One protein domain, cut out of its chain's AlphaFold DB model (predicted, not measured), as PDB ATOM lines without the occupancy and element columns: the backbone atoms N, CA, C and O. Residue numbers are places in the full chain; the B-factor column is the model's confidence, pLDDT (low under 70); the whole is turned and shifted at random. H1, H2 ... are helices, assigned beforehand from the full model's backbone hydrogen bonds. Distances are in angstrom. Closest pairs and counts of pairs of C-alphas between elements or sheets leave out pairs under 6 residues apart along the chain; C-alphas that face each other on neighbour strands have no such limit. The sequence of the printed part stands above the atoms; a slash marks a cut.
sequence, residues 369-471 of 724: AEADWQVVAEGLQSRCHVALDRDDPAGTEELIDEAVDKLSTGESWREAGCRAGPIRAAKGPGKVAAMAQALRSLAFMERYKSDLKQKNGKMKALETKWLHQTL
ATOM      1  N   ALA A 369      -3.705  -9.882  38.704       80.81
ATOM      2  CA  ALA A 369      -3.250 -11.264  38.845       80.81
ATOM      3  C   ALA A 369      -3.410 -12.045  37.529       80.81
ATOM      4  O   ALA A 369      -2.526 -12.810  37.149       80.81
ATOM      5  N   GLU A 370      -4.501 -11.806  36.798       85.12
ATOM      6  CA  GLU A 370      -4.725 -12.398  35.477       85.12
ATOM      7  C   GLU A 370      -3.723 -11.889  34.428       85.12
ATOM      8  O   GLU A 370      -3.146 -12.686  33.687       85.12
ATOM      9  N   ALA A 371      -3.448 -10.583  34.408       85.44
ATOM     10  CA  ALA A 371      -2.432 -10.010  33.527       85.44
ATOM     11  C   ALA A 371      -1.017 -10.527  33.849       85.44
ATOM     12  O   ALA A 371      -0.243 -10.826  32.939       85.44
ATOM     13  N   ASP A 372      -0.671 -10.658  35.133       89.12
ATOM     14  CA  ASP A 372       0.614 -11.213  35.562       89.12
ATOM     15  C   ASP A 372       0.746 -12.688  35.162       89.12
ATOM     16  O   ASP A 372       1.799 -13.084  34.663       89.12
ATOM     17  N   TRP A 373      -0.326 -13.477  35.283       90.62
ATOM     18  CA  TRP A 373      -0.347 -14.867  34.825       90.62
ATOM     19  C   TRP A 373      -0.091 -14.990  33.321       90.62
ATOM     20  O   TRP A 373       0.756 -15.779  32.909       90.62
ATOM     21  N   GLN A 374      -0.763 -14.177  32.497       91.38
ATOM     22  CA  GLN A 374      -0.558 -14.175  31.042       91.38
ATOM     23  C   GLN A 374       0.887 -13.827  30.670       91.38
ATOM     24  O   GLN A 374       1.501 -14.525  29.865       91.38
ATOM     25  N   VAL A 375       1.459 -12.793  31.301       92.25
ATOM     26  CA  VAL A 375       2.853 -12.383  31.067       92.25
ATOM     27  C   VAL A 375       3.836 -13.494  31.439       92.25
ATOM     28  O   VAL A 375       4.821 -13.697  30.728       92.25
ATOM     29  N   VAL A 376       3.591 -14.214  32.538       93.38
ATOM     30  CA  VAL A 376       4.447 -15.335  32.950       93.38
ATOM     31  C   VAL A 376       4.290 -16.514  31.999       93.38
ATOM     32  O   VAL A 376       5.301 -17.014  31.517       93.38
ATOM     33  N   ALA A 377       3.067 -16.926  31.672       92.25
ATOM     34  CA  ALA A 377       2.823 -18.049  30.771       92.25
ATOM     35  C   ALA A 377       3.439 -17.814  29.379       92.25
ATOM     36  O   ALA A 377       4.186 -18.653  28.883       92.25
ATOM     37  N   GLU A 378       3.213 -16.642  28.775       92.94
ATOM     38  CA  GLU A 378       3.786 -16.291  27.470       92.94
ATOM     39  C   GLU A 378       5.313 -16.118  27.543       92.94
ATOM     40  O   GLU A 378       6.061 -16.599  26.684       92.94
ATOM     41  N   GLY A 379       5.804 -15.451  28.591       91.44
ATOM     42  CA  GLY A 379       7.226 -15.192  28.781       91.44
ATOM     43  C   GLY A 379       8.042 -16.462  29.019       91.44
ATOM     44  O   GLY A 379       9.135 -16.597  28.469       91.44
ATOM     45  N   LEU A 380       7.517 -17.407  29.800       92.69
ATOM     46  CA  LEU A 380       8.168 -18.690  30.061       92.69
ATOM     47  C   LEU A 380       8.083 -19.634  28.864       92.69
ATOM     48  O   LEU A 380       9.081 -20.281  28.537       92.69
ATOM     49  N   GLN A 381       6.957 -19.651  28.151       92.62
ATOM     50  CA  GLN A 381       6.821 -20.454  26.940       92.62
ATOM     51  C   GLN A 381       7.781 -19.985  25.840       92.62
ATOM     52  O   GLN A 381       8.441 -20.801  25.198       92.62
ATOM     53  N   SER A 382       7.898 -18.672  25.632       91.56
ATOM     54  CA  SER A 382       8.753 -18.101  24.582       91.56
ATOM     55  C   SER A 382      10.251 -18.198  24.885       91.56
ATOM     56  O   SER A 382      11.041 -18.396  23.965       91.56
ATOM     57  N   ARG A 383      10.660 -18.052  26.154       89.12
ATOM     58  CA  ARG A 383      12.084 -17.994  26.546       89.12
ATOM     59  C   ARG A 383      12.647 -19.319  27.038       89.12
ATOM     60  O   ARG A 383      13.838 -19.565  26.874       89.12
ATOM     61  N   CYS A 384      11.822 -20.129  27.695       88.50
ATOM     62  CA  CYS A 384      12.252 -21.341  28.390       88.50
ATOM     63  C   CYS A 384      11.549 -22.606  27.888       88.50
ATOM     64  O   CYS A 384      11.921 -23.690  28.335       88.50
ATOM     65  N   HIS A 385      10.566 -22.473  26.988       90.12
ATOM     66  CA  HIS A 385       9.706 -23.565  26.520       90.12
ATOM     67  C   HIS A 385       8.985 -24.297  27.665       90.12
ATOM     68  O   HIS A 385       8.784 -25.507  27.604       90.12
ATOM     69  N   VAL A 386       8.624 -23.554  28.717       90.31
ATOM     70  CA  VAL A 386       7.888 -24.065  29.879       90.31
ATOM     71  C   VAL A 386       6.438 -23.595  29.788       90.31
ATOM     72  O   VAL A 386       6.181 -22.390  29.825       90.31
ATOM     73  N   ALA A 387       5.505 -24.544  29.694       90.12
ATOM     74  CA  ALA A 387       4.069 -24.286  29.706       90.12
ATOM     75  C   ALA A 387       3.530 -24.429  31.134       90.12
ATOM     76  O   ALA A 387       3.782 -25.435  31.793       90.12
ATOM     77  N   LEU A 388       2.796 -23.423  31.611       88.94
ATOM     78  CA  LEU A 388       2.168 -23.447  32.932       88.94
ATOM     79  C   LEU A 388       0.714 -23.908  32.820       88.94
ATOM     80  O   LEU A 388      -0.037 -23.362  32.010       88.94
ATOM     81  N   ASP A 389       0.317 -24.861  33.662       87.31
ATOM     82  CA  ASP A 389      -1.075 -25.294  33.808       87.31
ATOM     83  C   ASP A 389      -1.747 -24.540  34.961       87.31
ATOM     84  O   ASP A 389      -1.226 -24.489  36.069       87.31
ATOM     85  N   ARG A 390      -2.900 -23.921  34.714       82.62
ATOM     86  CA  ARG A 390      -3.589 -23.096  35.715       82.62
ATOM     87  C   ARG A 390      -4.236 -23.934  36.819       82.62
ATOM     88  O   ARG A 390      -4.414 -23.421  37.924       82.62
ATOM     89  N   ASP A 391      -4.572 -25.186  36.523       84.31
ATOM     90  CA  ASP A 391      -5.333 -26.049  37.426       84.31
ATOM     91  C   ASP A 391      -4.436 -26.807  38.429       84.31
ATOM     92  O   ASP A 391      -4.946 -27.367  39.402       84.31
ATOM     93  N   ASP A 392      -3.106 -26.747  38.263       85.19
ATOM     94  CA  ASP A 392      -2.111 -27.330  39.177       85.19
ATOM     95  C   ASP A 392      -1.192 -26.257  39.818       85.19
ATOM     96  O   ASP A 392      -0.097 -25.950  39.326       85.19
ATOM     97  N   PRO A 393      -1.598 -25.663  40.957       77.62
ATOM     98  CA  PRO A 393      -0.812 -24.630  41.630       77.62
ATOM     99  C   PRO A 393       0.499 -25.156  42.235       77.62
ATOM    100  O   PRO A 393       1.403 -24.363  42.478       77.62
ATOM    101  N   ALA A 394       0.624 -26.463  42.495       79.25
ATOM    102  CA  ALA A 394       1.851 -27.036  43.043       79.25
ATOM    103  C   ALA A 394       2.892 -27.252  41.935       79.25
ATOM    104  O   ALA A 394       4.029 -26.798  42.067       79.25
ATOM    105  N   GLY A 395       2.483 -27.847  40.808       85.06
ATOM    106  CA  GLY A 395       3.358 -28.038  39.649       85.06
ATOM    107  C   GLY A 395       3.847 -26.719  39.043       85.06
ATOM    108  O   GLY A 395       4.995 -26.599  38.619       85.06
ATOM    109  N   THR A 396       3.019 -25.672  39.068       86.88
ATOM    110  CA  THR A 396       3.412 -24.349  38.550       86.88
ATOM    111  C   THR A 396       4.515 -23.677  39.356       86.88
ATOM    112  O   THR A 396       5.364 -23.003  38.771       86.88
ATOM    113  N   GLU A 397       4.557 -23.861  40.678       89.19
ATOM    114  CA  GLU A 397       5.637 -23.311  41.497       89.19
ATOM    115  C   GLU A 397       6.990 -23.956  41.173       89.19
ATOM    116  O   GLU A 397       7.989 -23.233  41.120       89.19
ATOM    117  N   GLU A 398       7.022 -25.269  40.925       89.31
ATOM    118  CA  GLU A 398       8.238 -26.006  40.545       89.31
ATOM    119  C   GLU A 398       8.724 -25.602  39.145       89.31
ATOM    120  O   GLU A 398       9.904 -25.301  38.954       89.31
ATOM    121  N   LEU A 399       7.802 -25.487  38.184       91.44
ATOM    122  CA  LEU A 399       8.105 -25.046  36.819       91.44
ATOM    123  C   LEU A 399       8.636 -23.602  36.768       91.44
ATOM    124  O   LEU A 399       9.509 -23.283  35.956       91.44
ATOM    125  N   ILE A 400       8.150 -22.717  37.650       91.75
ATOM    126  CA  ILE A 400       8.690 -21.357  37.787       91.75
ATOM    127  C   ILE A 400      10.125 -21.393  38.328       91.75
ATOM    128  O   ILE A 400      10.967 -20.640  37.835       91.75
ATOM    129  N   ASP A 401      10.436 -22.255  39.298       92.44
ATOM    130  CA  ASP A 401      11.800 -22.366  39.833       92.44
ATOM    131  C   ASP A 401      12.780 -22.925  38.791       92.44
ATOM    132  O   ASP A 401      13.871 -22.371  38.626       92.44
ATOM    133  N   GLU A 402      12.367 -23.929  38.009       92.19
ATOM    134  CA  GLU A 402      13.151 -24.448  36.880       92.19
ATOM    135  C   GLU A 402      13.425 -23.348  35.836       92.19
ATOM    136  O   GLU A 402      14.540 -23.198  35.322       92.19
ATOM    137  N   ALA A 403      12.419 -22.525  35.533       91.06
ATOM    138  CA  ALA A 403      12.580 -21.410  34.612       91.06
ATOM    139  C   ALA A 403      13.506 -20.311  35.161       91.06
ATOM    140  O   ALA A 403      14.295 -19.735  34.405       91.06
ATOM    141  N   VAL A 404      13.453 -20.026  36.468       92.31
ATOM    142  CA  VAL A 404      14.379 -19.093  37.126       92.31
ATOM    143  C   VAL A 404      15.818 -19.600  37.016       92.31
ATOM    144  O   VAL A 404      16.714 -18.797  36.754       92.31
ATOM    145  N   ASP A 405      16.058 -20.905  37.131       91.12
ATOM    146  CA  ASP A 405      17.394 -21.482  36.948       91.12
ATOM    147  C   ASP A 405      17.903 -21.281  35.521       91.12
ATOM    148  O   ASP A 405      18.992 -20.729  35.335       91.12
ATOM    149  N   LYS A 406      17.080 -21.601  34.514       90.50
ATOM    150  CA  LYS A 406      17.421 -21.377  33.099       90.50
ATOM    151  C   LYS A 406      17.735 -19.905  32.819       90.50
ATOM    152  O   LYS A 406      18.757 -19.599  32.210       90.50
ATOM    153  N   LEU A 407      16.905 -18.981  33.305       89.50
ATOM    154  CA  LEU A 407      17.057 -17.548  33.032       89.50
ATOM    155  C   LEU A 407      18.192 -16.892  33.827       89.50
ATOM    156  O   LEU A 407      18.861 -16.001  33.304       89.50
ATOM    157  N   SER A 408      18.445 -17.331  35.062       88.19
ATOM    158  CA  SER A 408      19.458 -16.727  35.940       88.19
ATOM    159  C   SER A 408      20.896 -16.906  35.447       88.19
ATOM    160  O   SER A 408      21.780 -16.120  35.806       88.19
ATOM    161  N   THR A 409      21.138 -17.902  34.589       86.19
ATOM    162  CA  THR A 409      22.440 -18.102  33.938       86.19
ATOM    163  C   THR A 409      22.743 -17.034  32.883       86.19
ATOM    164  O   THR A 409      23.915 -16.726  32.653       86.19
ATOM    165  N   GLY A 410      21.713 -16.411  32.300       83.56
ATOM    166  CA  GLY A 410      21.841 -15.421  31.234       83.56
ATOM    167  C   GLY A 410      22.405 -14.072  31.694       83.56
ATOM    168  O   GLY A 410      22.096 -13.562  32.772       83.56
ATOM    169  N   GLU A 411      23.207 -13.438  30.836       82.62
ATOM    170  CA  GLU A 411      23.783 -12.107  31.081       82.62
ATOM    171  C   GLU A 411      22.696 -11.022  31.217       82.62
ATOM    172  O   GLU A 411      22.768 -10.152  32.088       82.62
ATOM    173  N   SER A 412      21.614 -11.136  30.436       82.44
ATOM    174  CA  SER A 412      20.460 -10.230  30.484       82.44
ATOM    175  C   SER A 412      19.740 -10.228  31.837       82.44
ATOM    176  O   SER A 412      19.253  -9.178  32.254       82.44
ATOM    177  N   TRP A 413      19.720 -11.356  32.557       84.69
ATOM    178  CA  TRP A 413      19.118 -11.464  33.891       84.69
ATOM    179  C   TRP A 413      19.869 -10.644  34.937       84.69
ATOM    180  O   TRP A 413      19.253  -9.944  35.744       84.69
ATOM    181  N   ARG A 414      21.205 -10.673  34.891       84.56
ATOM    182  CA  ARG A 414      22.053  -9.898  35.807       84.56
ATOM    183  C   ARG A 414      21.977  -8.410  35.503       84.56
ATOM    184  O   ARG A 414      21.842  -7.608  36.423       84.56
ATOM    185  N   GLU A 415      22.030  -8.047  34.226       85.00
ATOM    186  CA  GLU A 415      21.945  -6.649  33.798       85.00
ATOM    187  C   GLU A 415      20.586  -6.010  34.103       85.00
ATOM    188  O   GLU A 415      20.529  -4.830  34.441       85.00
ATOM    189  N   ALA A 416      19.497  -6.784  34.039       83.56
ATOM    190  CA  ALA A 416      18.170  -6.329  34.451       83.56
ATOM    191  C   ALA A 416      18.025  -6.164  35.975       83.56
ATOM    192  O   ALA A 416      17.003  -5.665  36.442       83.56
ATOM    193  N   GLY A 417      19.029  -6.570  36.761       84.50
ATOM    194  CA  GLY A 417      18.993  -6.511  38.221       84.50
ATOM    195  C   GLY A 417      18.045  -7.530  38.857       84.50
ATOM    196  O   GLY A 417      17.719  -7.401  40.040       84.50
ATOM    197  N   CYS A 418      17.603  -8.544  38.104       86.44
ATOM    198  CA  CYS A 418      16.705  -9.581  38.593       86.44
ATOM    199  C   CYS A 418      17.414 -10.463  39.632       86.44
ATOM    200  O   CYS A 418      18.550 -10.903  39.442       86.44
ATOM    201  N   ARG A 419      16.737 -10.758  40.747       86.38
ATOM    202  CA  ARG A 419      17.262 -11.625  41.813       86.38
ATOM    203  C   ARG A 419      16.398 -12.874  41.933       86.38
ATOM    204  O   ARG A 419      15.195 -12.757  42.121       86.38
ATOM    205  N   ALA A 420      17.024 -14.049  41.887       87.38
ATOM    206  CA  ALA A 420      16.326 -15.332  42.020       87.38
ATOM    207  C   ALA A 420      15.783 -15.566  43.443       87.38
ATOM    208  O   ALA A 420      14.686 -16.084  43.607       87.38
ATOM    209  N   GLY A 421      16.520 -15.135  44.476       86.38
ATOM    210  CA  GLY A 421      16.165 -15.379  45.883       86.38
ATOM    211  C   GLY A 421      14.753 -14.913  46.279       86.38
ATOM    212  O   GLY A 421      13.992 -15.726  46.794       86.38
ATOM    213  N   PRO A 422      14.365 -13.651  46.009       85.19
ATOM    214  CA  PRO A 422      13.021 -13.162  46.323       85.19
ATOM    215  C   PRO A 422      11.891 -13.879  45.576       85.19
ATOM    216  O   PRO A 422      10.808 -14.024  46.127       85.19
ATOM    217  N   ILE A 423      12.137 -14.344  44.346       88.19
ATOM    218  CA  ILE A 423      11.137 -15.076  43.553       88.19
ATOM    219  C   ILE A 423      10.906 -16.462  44.167       88.19
ATOM    220  O   ILE A 423       9.765 -16.860  44.355       88.19
ATOM    221  N   ARG A 424      11.980 -17.157  44.567       88.19
ATOM    222  CA  ARG A 424      11.896 -18.475  45.220       88.19
ATOM    223  C   ARG A 424      11.262 -18.430  46.613       88.19
ATOM    224  O   ARG A 424      10.681 -19.411  47.055       88.19
ATOM    225  N   ALA A 425      11.410 -17.311  47.323       87.31
ATOM    226  CA  ALA A 425      10.830 -17.138  48.653       87.31
ATOM    227  C   ALA A 425       9.307 -16.903  48.615       87.31
ATOM    228  O   ALA A 425       8.623 -17.179  49.600       87.31
ATOM    229  N   ALA A 426       8.777 -16.396  47.497       86.56
ATOM    230  CA  ALA A 426       7.355 -16.134  47.323       86.56
ATOM    231  C   ALA A 426       6.565 -17.423  47.027       86.56
ATOM    232  O   ALA A 426       7.081 -18.347  46.402       86.56
ATOM    233  N   LYS A 427       5.295 -17.465  47.448       86.56
ATOM    234  CA  LYS A 427       4.376 -18.599  47.238       86.56
ATOM    235  C   LYS A 427       3.060 -18.156  46.599       86.56
ATOM    236  O   LYS A 427       2.635 -17.005  46.762       86.56
ATOM    237  N   GLY A 428       2.424 -19.068  45.874       85.88
ATOM    238  CA  GLY A 428       1.150 -18.894  45.187       85.88
ATOM    239  C   GLY A 428       1.136 -17.676  44.249       85.88
ATOM    240  O   GLY A 428       2.087 -17.467  43.490       85.88
ATOM    241  N   PRO A 429       0.101 -16.815  44.301       83.56
ATOM    242  CA  PRO A 429      -0.019 -15.671  43.391       83.56
ATOM    243  C   PRO A 429       1.118 -14.648  43.552       83.56
ATOM    244  O   PRO A 429       1.463 -13.950  42.598       83.56
ATOM    245  N   GLY A 430       1.759 -14.591  44.725       84.44
ATOM    246  CA  GLY A 430       2.932 -13.744  44.946       84.44
ATOM    247  C   GLY A 430       4.147 -14.180  44.121       84.44
ATOM    248  O   GLY A 430       4.907 -13.329  43.658       84.44
ATOM    249  N   LYS A 431       4.303 -15.490  43.877       88.56
ATOM    250  CA  LYS A 431       5.389 -16.044  43.053       88.56
ATOM    251  C   LYS A 431       5.217 -15.659  41.584       88.56
ATOM    252  O   LYS A 431       6.165 -15.202  40.946       88.56
ATOM    253  N   VAL A 432       3.982 -15.745  41.086       89.31
ATOM    254  CA  VAL A 432       3.602 -15.311  39.733       89.31
ATOM    255  C   VAL A 432       3.856 -13.815  39.555       89.31
ATOM    256  O   VAL A 432       4.497 -13.422  38.586       89.31
ATOM    257  N   ALA A 433       3.433 -12.977  40.504       87.25
ATOM    258  CA  ALA A 433       3.640 -11.529  40.426       87.25
ATOM    259  C   ALA A 433       5.135 -11.149  40.416       87.25
ATOM    260  O   ALA A 433       5.574 -10.336  39.594       87.25
ATOM    261  N   ALA A 434       5.940 -11.780  41.280       87.19
ATOM    262  CA  ALA A 434       7.387 -11.575  41.321       87.19
ATOM    263  C   ALA A 434       8.061 -11.997  40.003       87.19
ATOM    264  O   ALA A 434       8.929 -11.285  39.485       87.19
ATOM    265  N   MET A 435       7.625 -13.117  39.418       91.38
ATOM    266  CA  MET A 435       8.141 -13.598  38.138       91.38
ATOM    267  C   MET A 435       7.701 -12.722  36.955       91.38
ATOM    268  O   MET A 435       8.522 -12.368  36.108       91.38
ATOM    269  N   ALA A 436       6.438 -12.285  36.925       90.88
ATOM    270  CA  ALA A 436       5.909 -11.369  35.915       90.88
ATOM    271  C   ALA A 436       6.715 -10.067  35.881       90.88
ATOM    272  O   ALA A 436       7.052  -9.534  34.821       90.88
ATOM    273  N   GLN A 437       7.075  -9.558  37.059       88.19
ATOM    274  CA  GLN A 437       7.898  -8.369  37.185       88.19
ATOM    275  C   GLN A 437       9.326  -8.582  36.667       88.19
ATOM    276  O   GLN A 437       9.822  -7.728  35.931       88.19
ATOM    277  N   ALA A 438       9.954  -9.720  36.981       89.75
ATOM    278  CA  ALA A 438      11.278 -10.071  36.463       89.75
ATOM    279  C   ALA A 438      11.288 -10.173  34.924       89.75
ATOM    280  O   ALA A 438      12.187  -9.642  34.263       89.75
ATOM    281  N   LEU A 439      10.253 -10.782  34.338       91.06
ATOM    282  CA  LEU A 439      10.084 -10.885  32.885       91.06
ATOM    283  C   LEU A 439       9.864  -9.515  32.226       91.06
ATOM    284  O   LEU A 439      10.438  -9.245  31.168       91.06
ATOM    285  N   ARG A 440       9.117  -8.606  32.866       91.00
ATOM    286  CA  ARG A 440       8.967  -7.218  32.395       91.00
ATOM    287  C   ARG A 440      10.295  -6.457  32.395       91.00
ATOM    288  O   ARG A 440      10.590  -5.773  31.413       91.00
ATOM    289  N   SER A 441      11.116  -6.586  33.442       88.81
ATOM    290  CA  SER A 441      12.445  -5.953  33.482       88.81
ATOM    291  C   SER A 441      13.399  -6.516  32.426       88.81
ATOM    292  O   SER A 441      14.122  -5.750  31.790       88.81
ATOM    293  N   LEU A 442      13.355  -7.826  32.168       88.94
ATOM    294  CA  LEU A 442      14.119  -8.447  31.080       88.94
ATOM    295  C   LEU A 442      13.697  -7.915  29.708       88.94
ATOM    296  O   LEU A 442      14.544  -7.481  28.927       88.94
ATOM    297  N   ALA A 443      12.391  -7.896  29.429       88.75
ATOM    298  CA  ALA A 443      11.855  -7.391  28.167       88.75
ATOM    299  C   ALA A 443      12.203  -5.909  27.948       88.75
ATOM    300  O   ALA A 443      12.516  -5.496  26.830       88.75
ATOM    301  N   PHE A 444      12.193  -5.103  29.015       89.44
ATOM    302  CA  PHE A 444      12.663  -3.720  28.964       89.44
ATOM    303  C   PHE A 444      14.148  -3.634  28.592       89.44
ATOM    304  O   PHE A 444      14.497  -2.889  27.677       89.44
ATOM    305  N   MET A 445      15.019  -4.408  29.250       89.31
ATOM    306  CA  MET A 445      16.459  -4.381  28.968       89.31
ATOM    307  C   MET A 445      16.790  -4.813  27.541       89.31
ATOM    308  O   MET A 445      17.666  -4.229  26.904       89.31
ATOM    309  N   GLU A 446      16.068  -5.783  26.992       87.31
ATOM    310  CA  GLU A 446      16.234  -6.199  25.598       87.31
ATOM    311  C   GLU A 446      15.814  -5.110  24.609       87.31
ATOM    312  O   GLU A 446      16.552  -4.823  23.663       87.31
ATOM    313  N   ARG A 447      14.675  -4.449  24.857       89.06
ATOM    314  CA  ARG A 447      14.239  -3.285  24.068       89.06
ATOM    315  C   ARG A 447      15.228  -2.127  24.173       89.06
ATOM    316  O   ARG A 447      15.507  -1.455  23.187       89.06
ATOM    317  N   TYR A 448      15.795  -1.907  25.353       87.50
ATOM    318  CA  TYR A 448      16.814  -0.885  25.553       87.50
ATOM    319  C   TYR A 448      18.099  -1.206  24.773       87.50
ATOM    320  O   TYR A 448      18.642  -0.341  24.085       87.50
ATOM    321  N   LYS A 449      18.557  -2.465  24.795       86.50
ATOM    322  CA  LYS A 449      19.704  -2.919  23.992       86.50
ATOM    323  C   LYS A 449      19.448  -2.777  22.492       86.50
ATOM    324  O   LYS A 449      20.356  -2.372  21.763       86.50
ATOM    325  N   SER A 450      18.248  -3.107  22.013       88.75
ATOM    326  CA  SER A 450      17.913  -2.961  20.594       88.75
ATOM    327  C   SER A 450      17.853  -1.490  20.168       88.75
ATOM    328  O   SER A 450      18.425  -1.147  19.132       88.75
ATOM    329  N   ASP A 451      17.290  -0.604  20.996       91.69
ATOM    330  CA  ASP A 451      17.280   0.844  20.750       91.69
ATOM    331  C   ASP A 451      18.701   1.433  20.751       91.69
ATOM    332  O   ASP A 451      19.062   2.193  19.852       91.69
ATOM    333  N   LEU A 452      19.571   1.017  21.681       89.06
ATOM    334  CA  LEU A 452      20.986   1.408  21.666       89.06
ATOM    335  C   LEU A 452      21.703   0.948  20.392       89.06
ATOM    336  O   LEU A 452      22.436   1.731  19.786       89.06
ATOM    337  N   LYS A 453      21.481  -0.296  19.947       87.50
ATOM    338  CA  LYS A 453      22.040  -0.794  18.677       87.50
ATOM    339  C   LYS A 453      21.538   0.028  17.490       87.50
ATOM    340  O   LYS A 453      22.341   0.409  16.639       87.50
ATOM    341  N   GLN A 454      20.247   0.354  17.451       90.88
ATOM    342  CA  GLN A 454      19.661   1.156  16.378       90.88
ATOM    343  C   GLN A 454      20.196   2.594  16.380       90.88
ATOM    344  O   GLN A 454      20.538   3.122  15.321       90.88
ATOM    345  N   LYS A 455      20.317   3.224  17.555       88.44
ATOM    346  CA  LYS A 455      20.920   4.555  17.719       88.44
ATOM    347  C   LYS A 455      22.380   4.563  17.285       88.44
ATOM    348  O   LYS A 455      22.755   5.419  16.492       88.44
ATOM    349  N   ASN A 456      23.173   3.584  17.714       87.69
ATOM    350  CA  ASN A 456      24.565   3.447  17.284       87.69
ATOM    351  C   ASN A 456      24.678   3.228  15.768       87.69
ATOM    352  O   ASN A 456      25.547   3.818  15.130       87.69
ATOM    353  N   GLY A 457      23.783   2.435  15.173       90.44
ATOM    354  CA  GLY A 457      23.709   2.260  13.721       90.44
ATOM    355  C   GLY A 457      23.398   3.567  12.985       90.44
ATOM    356  O   GLY A 457      24.103   3.926  12.044       90.44
ATOM    357  N   LYS A 458      22.398   4.325  13.453       90.94
ATOM    358  CA  LYS A 458      22.052   5.646  12.902       90.94
ATOM    359  C   LYS A 458      23.200   6.647  13.047       90.94
ATOM    360  O   LYS A 458      23.486   7.365  12.097       90.94
ATOM    361  N   MET A 459      23.880   6.666  14.195       89.19
ATOM    362  CA  MET A 459      25.044   7.526  14.430       89.19
ATOM    363  C   MET A 459      26.178   7.220  13.453       89.19
ATOM    364  O   MET A 459      26.665   8.139  12.804       89.19
ATOM    365  N   LYS A 460      26.531   5.942  13.262       82.56
ATOM    366  CA  LYS A 460      27.546   5.538  12.275       82.56
ATOM    367  C   LYS A 460      27.156   5.912  10.844       82.56
ATOM    368  O   LYS A 460      28.008   6.330  10.072       82.56
ATOM    369  N   ALA A 461      25.878   5.776  10.484       87.12
ATOM    370  CA  ALA A 461      25.383   6.156   9.159       87.12
ATOM    371  C   ALA A 461      25.412   7.679   8.929       87.12
ATOM    372  O   ALA A 461      25.696   8.149   7.828       87.12
ATOM    373  N   LEU A 462      25.119   8.469   9.965       86.69
ATOM    374  CA  LEU A 462      25.236   9.925   9.908       86.69
ATOM    375  C   LEU A 462      26.697  10.365   9.844       86.69
ATOM    376  O   LEU A 462      27.013  11.271   9.082       86.69
ATOM    377  N   GLU A 463      27.576   9.709  10.596       79.94
ATOM    378  CA  GLU A 463      29.018   9.938  10.557       79.94
ATOM    379  C   GLU A 463      29.578   9.677   9.155       79.94
ATOM    380  O   GLU A 463      30.233  10.549   8.589       79.94
ATOM    381  N   THR A 464      29.255   8.538   8.534       74.12
ATOM    382  CA  THR A 464      29.693   8.246   7.161       74.12
ATOM    383  C   THR A 464      29.126   9.232   6.146       74.12
ATOM    384  O   THR A 464      29.864   9.694   5.276       74.12
ATOM    385  N   LYS A 465      27.850   9.619   6.268       83.06
ATOM    386  CA  LYS A 465      27.239  10.636   5.397       83.06
ATOM    387  C   LYS A 465      27.898  12.008   5.567       83.06
ATOM    388  O   LYS A 465      28.161  12.684   4.575       83.06
ATOM    389  N   TRP A 466      28.184  12.412   6.802       81.75
ATOM    390  CA  TRP A 466      28.853  13.673   7.102       81.75
ATOM    391  C   TRP A 466      30.285  13.689   6.566       81.75
ATOM    392  O   TRP A 466      30.664  14.648   5.897       81.75
ATOM    393  N   LEU A 467      31.054  12.615   6.778       69.25
ATOM    394  CA  LEU A 467      32.408  12.466   6.232       69.25
ATOM    395  C   LEU A 467      32.399  12.549   4.702       69.25
ATOM    396  O   LEU A 467      33.194  13.286   4.121       69.25
ATOM    397  N   HIS A 468      31.454  11.863   4.053       68.75
ATOM    398  CA  HIS A 468      31.278  11.930   2.604       68.75
ATOM    399  C   HIS A 468      30.990  13.361   2.127       68.75
ATOM    400  O   HIS A 468      31.528  13.791   1.111       68.75
ATOM    401  N   GLN A 469      30.131  14.095   2.836       72.00
ATOM    402  CA  GLN A 469      29.708  15.436   2.433       72.00
ATOM    403  C   GLN A 469      30.762  16.518   2.717       72.00
ATOM    404  O   GLN A 469      30.829  17.496   1.980       72.00
ATOM    405  N   THR A 470      31.564  16.369   3.774       68.62
ATOM    406  CA  THR A 470      32.511  17.406   4.223       68.62
ATOM    407  C   THR A 470      33.926  17.221   3.701       68.62
ATOM    408  O   THR A 470      34.567  18.203   3.339       68.62
ATOM    409  N   LEU A 471      34.424  15.986   3.665       61.44
ATOM    410  CA  LEU A 471      35.798  15.689   3.260       61.44
ATOM    411  C   LEU A 471      35.855  15.112   1.837       61.44
ATOM    412  O   LEU A 471      36.871  15.243   1.163       61.44
TER     413      LEU A 471
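AT A GLANCE: This is residues 369 to 471 of the 724 residues of the protein "Flagellar associated protein" of Chlamydomonas reinhardtii (UniProt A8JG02). One very long straight helix, H5, makes the length of the model: its first half lies in a compact head with four shorter helices, and its last part, residues 450 to 470, sticks out of the head as a bare arm. In the head H1 crosses H5 near its beginning, within residues 429 to 439, the short H4 packs on residues 431 to 435 of that same stretch, the short H3 packs on H5 further along, at residues 442 to 446, and H2 packs on the last residues of H1, 380 to 384. The printed part has 103 residues with five named helices, H1 to H5 in that order along the chain, and no named strand; the class is all helix. The whole is only just loose, close to extended, with a radius of gyration of the C-alphas of 18.9 A, and it spans 67 by 23 by 21 A.

HOW THE PARTS SIT: H1, residues 369 to 384, touches H2, residues 393 to 408, with residues 380 to 384 alone, at a steep tilt of 50 degrees; the closest C-alphas, of Cys 384 and Ala 403, are 6.2 A apart. H1 also touches H5, residues 429 to 470, at a steep tilt of 60 degrees, with the C-alphas of Val 376 and Ala 436 closest at 5.2 A; of H5, residues 429 to 439 alone take part. H2 and H5 are close but not clearly touching, the closest C-alphas, of Glu 397 and Lys 431, being 7.4 A apart. H3, residues 411 to 415, touches H5, with the C-alphas of Trp 413 and Leu 442 closest at 6.5 A. H4, residues 420 to 425, only just touches H2, with 3 pairs of C-alphas within 8 A, the closest those of Val 404 and Ala 420 at 6.5 A. H4 and H5 form a helical hairpin at a shallow tilt of 19 degrees, opposite ways, with the C-alphas of Ile 423 and Ala 434 closest at 5.6 A. H5 is the hub, touching three helices. H1 is apart from H3 and H4. In H1, H3, H4 and H5 every O i to N i+4 pair is within hydrogen-bond range; in H2 10 of 12 are.

IN THESE COORDINATES: H1 begins at C-alpha 369, (-3.250, -11.264, 38.845), and is 21.2 A long from first to last C-alpha. H2 is 22.5 A long, H3 6.4 A and H4 8.8 A. H5 runs 60.7 A from C-alpha 429 at (-0.019, -15.671, 43.391) to C-alpha 470 at (32.511, 17.406, 4.223).

THE WHOLE: The C-alphas farthest apart, of Asp 391 and Leu 471, are 67.8 A apart. Residues 450 to 471 stand free; without them the body of 81 residues spans 37 by 22 by 21 A. The printed part has no cut and no long link. The mean pLDDT of the printed part is 86.8, and residues 467 to 468 and 470 to 471 are under 70.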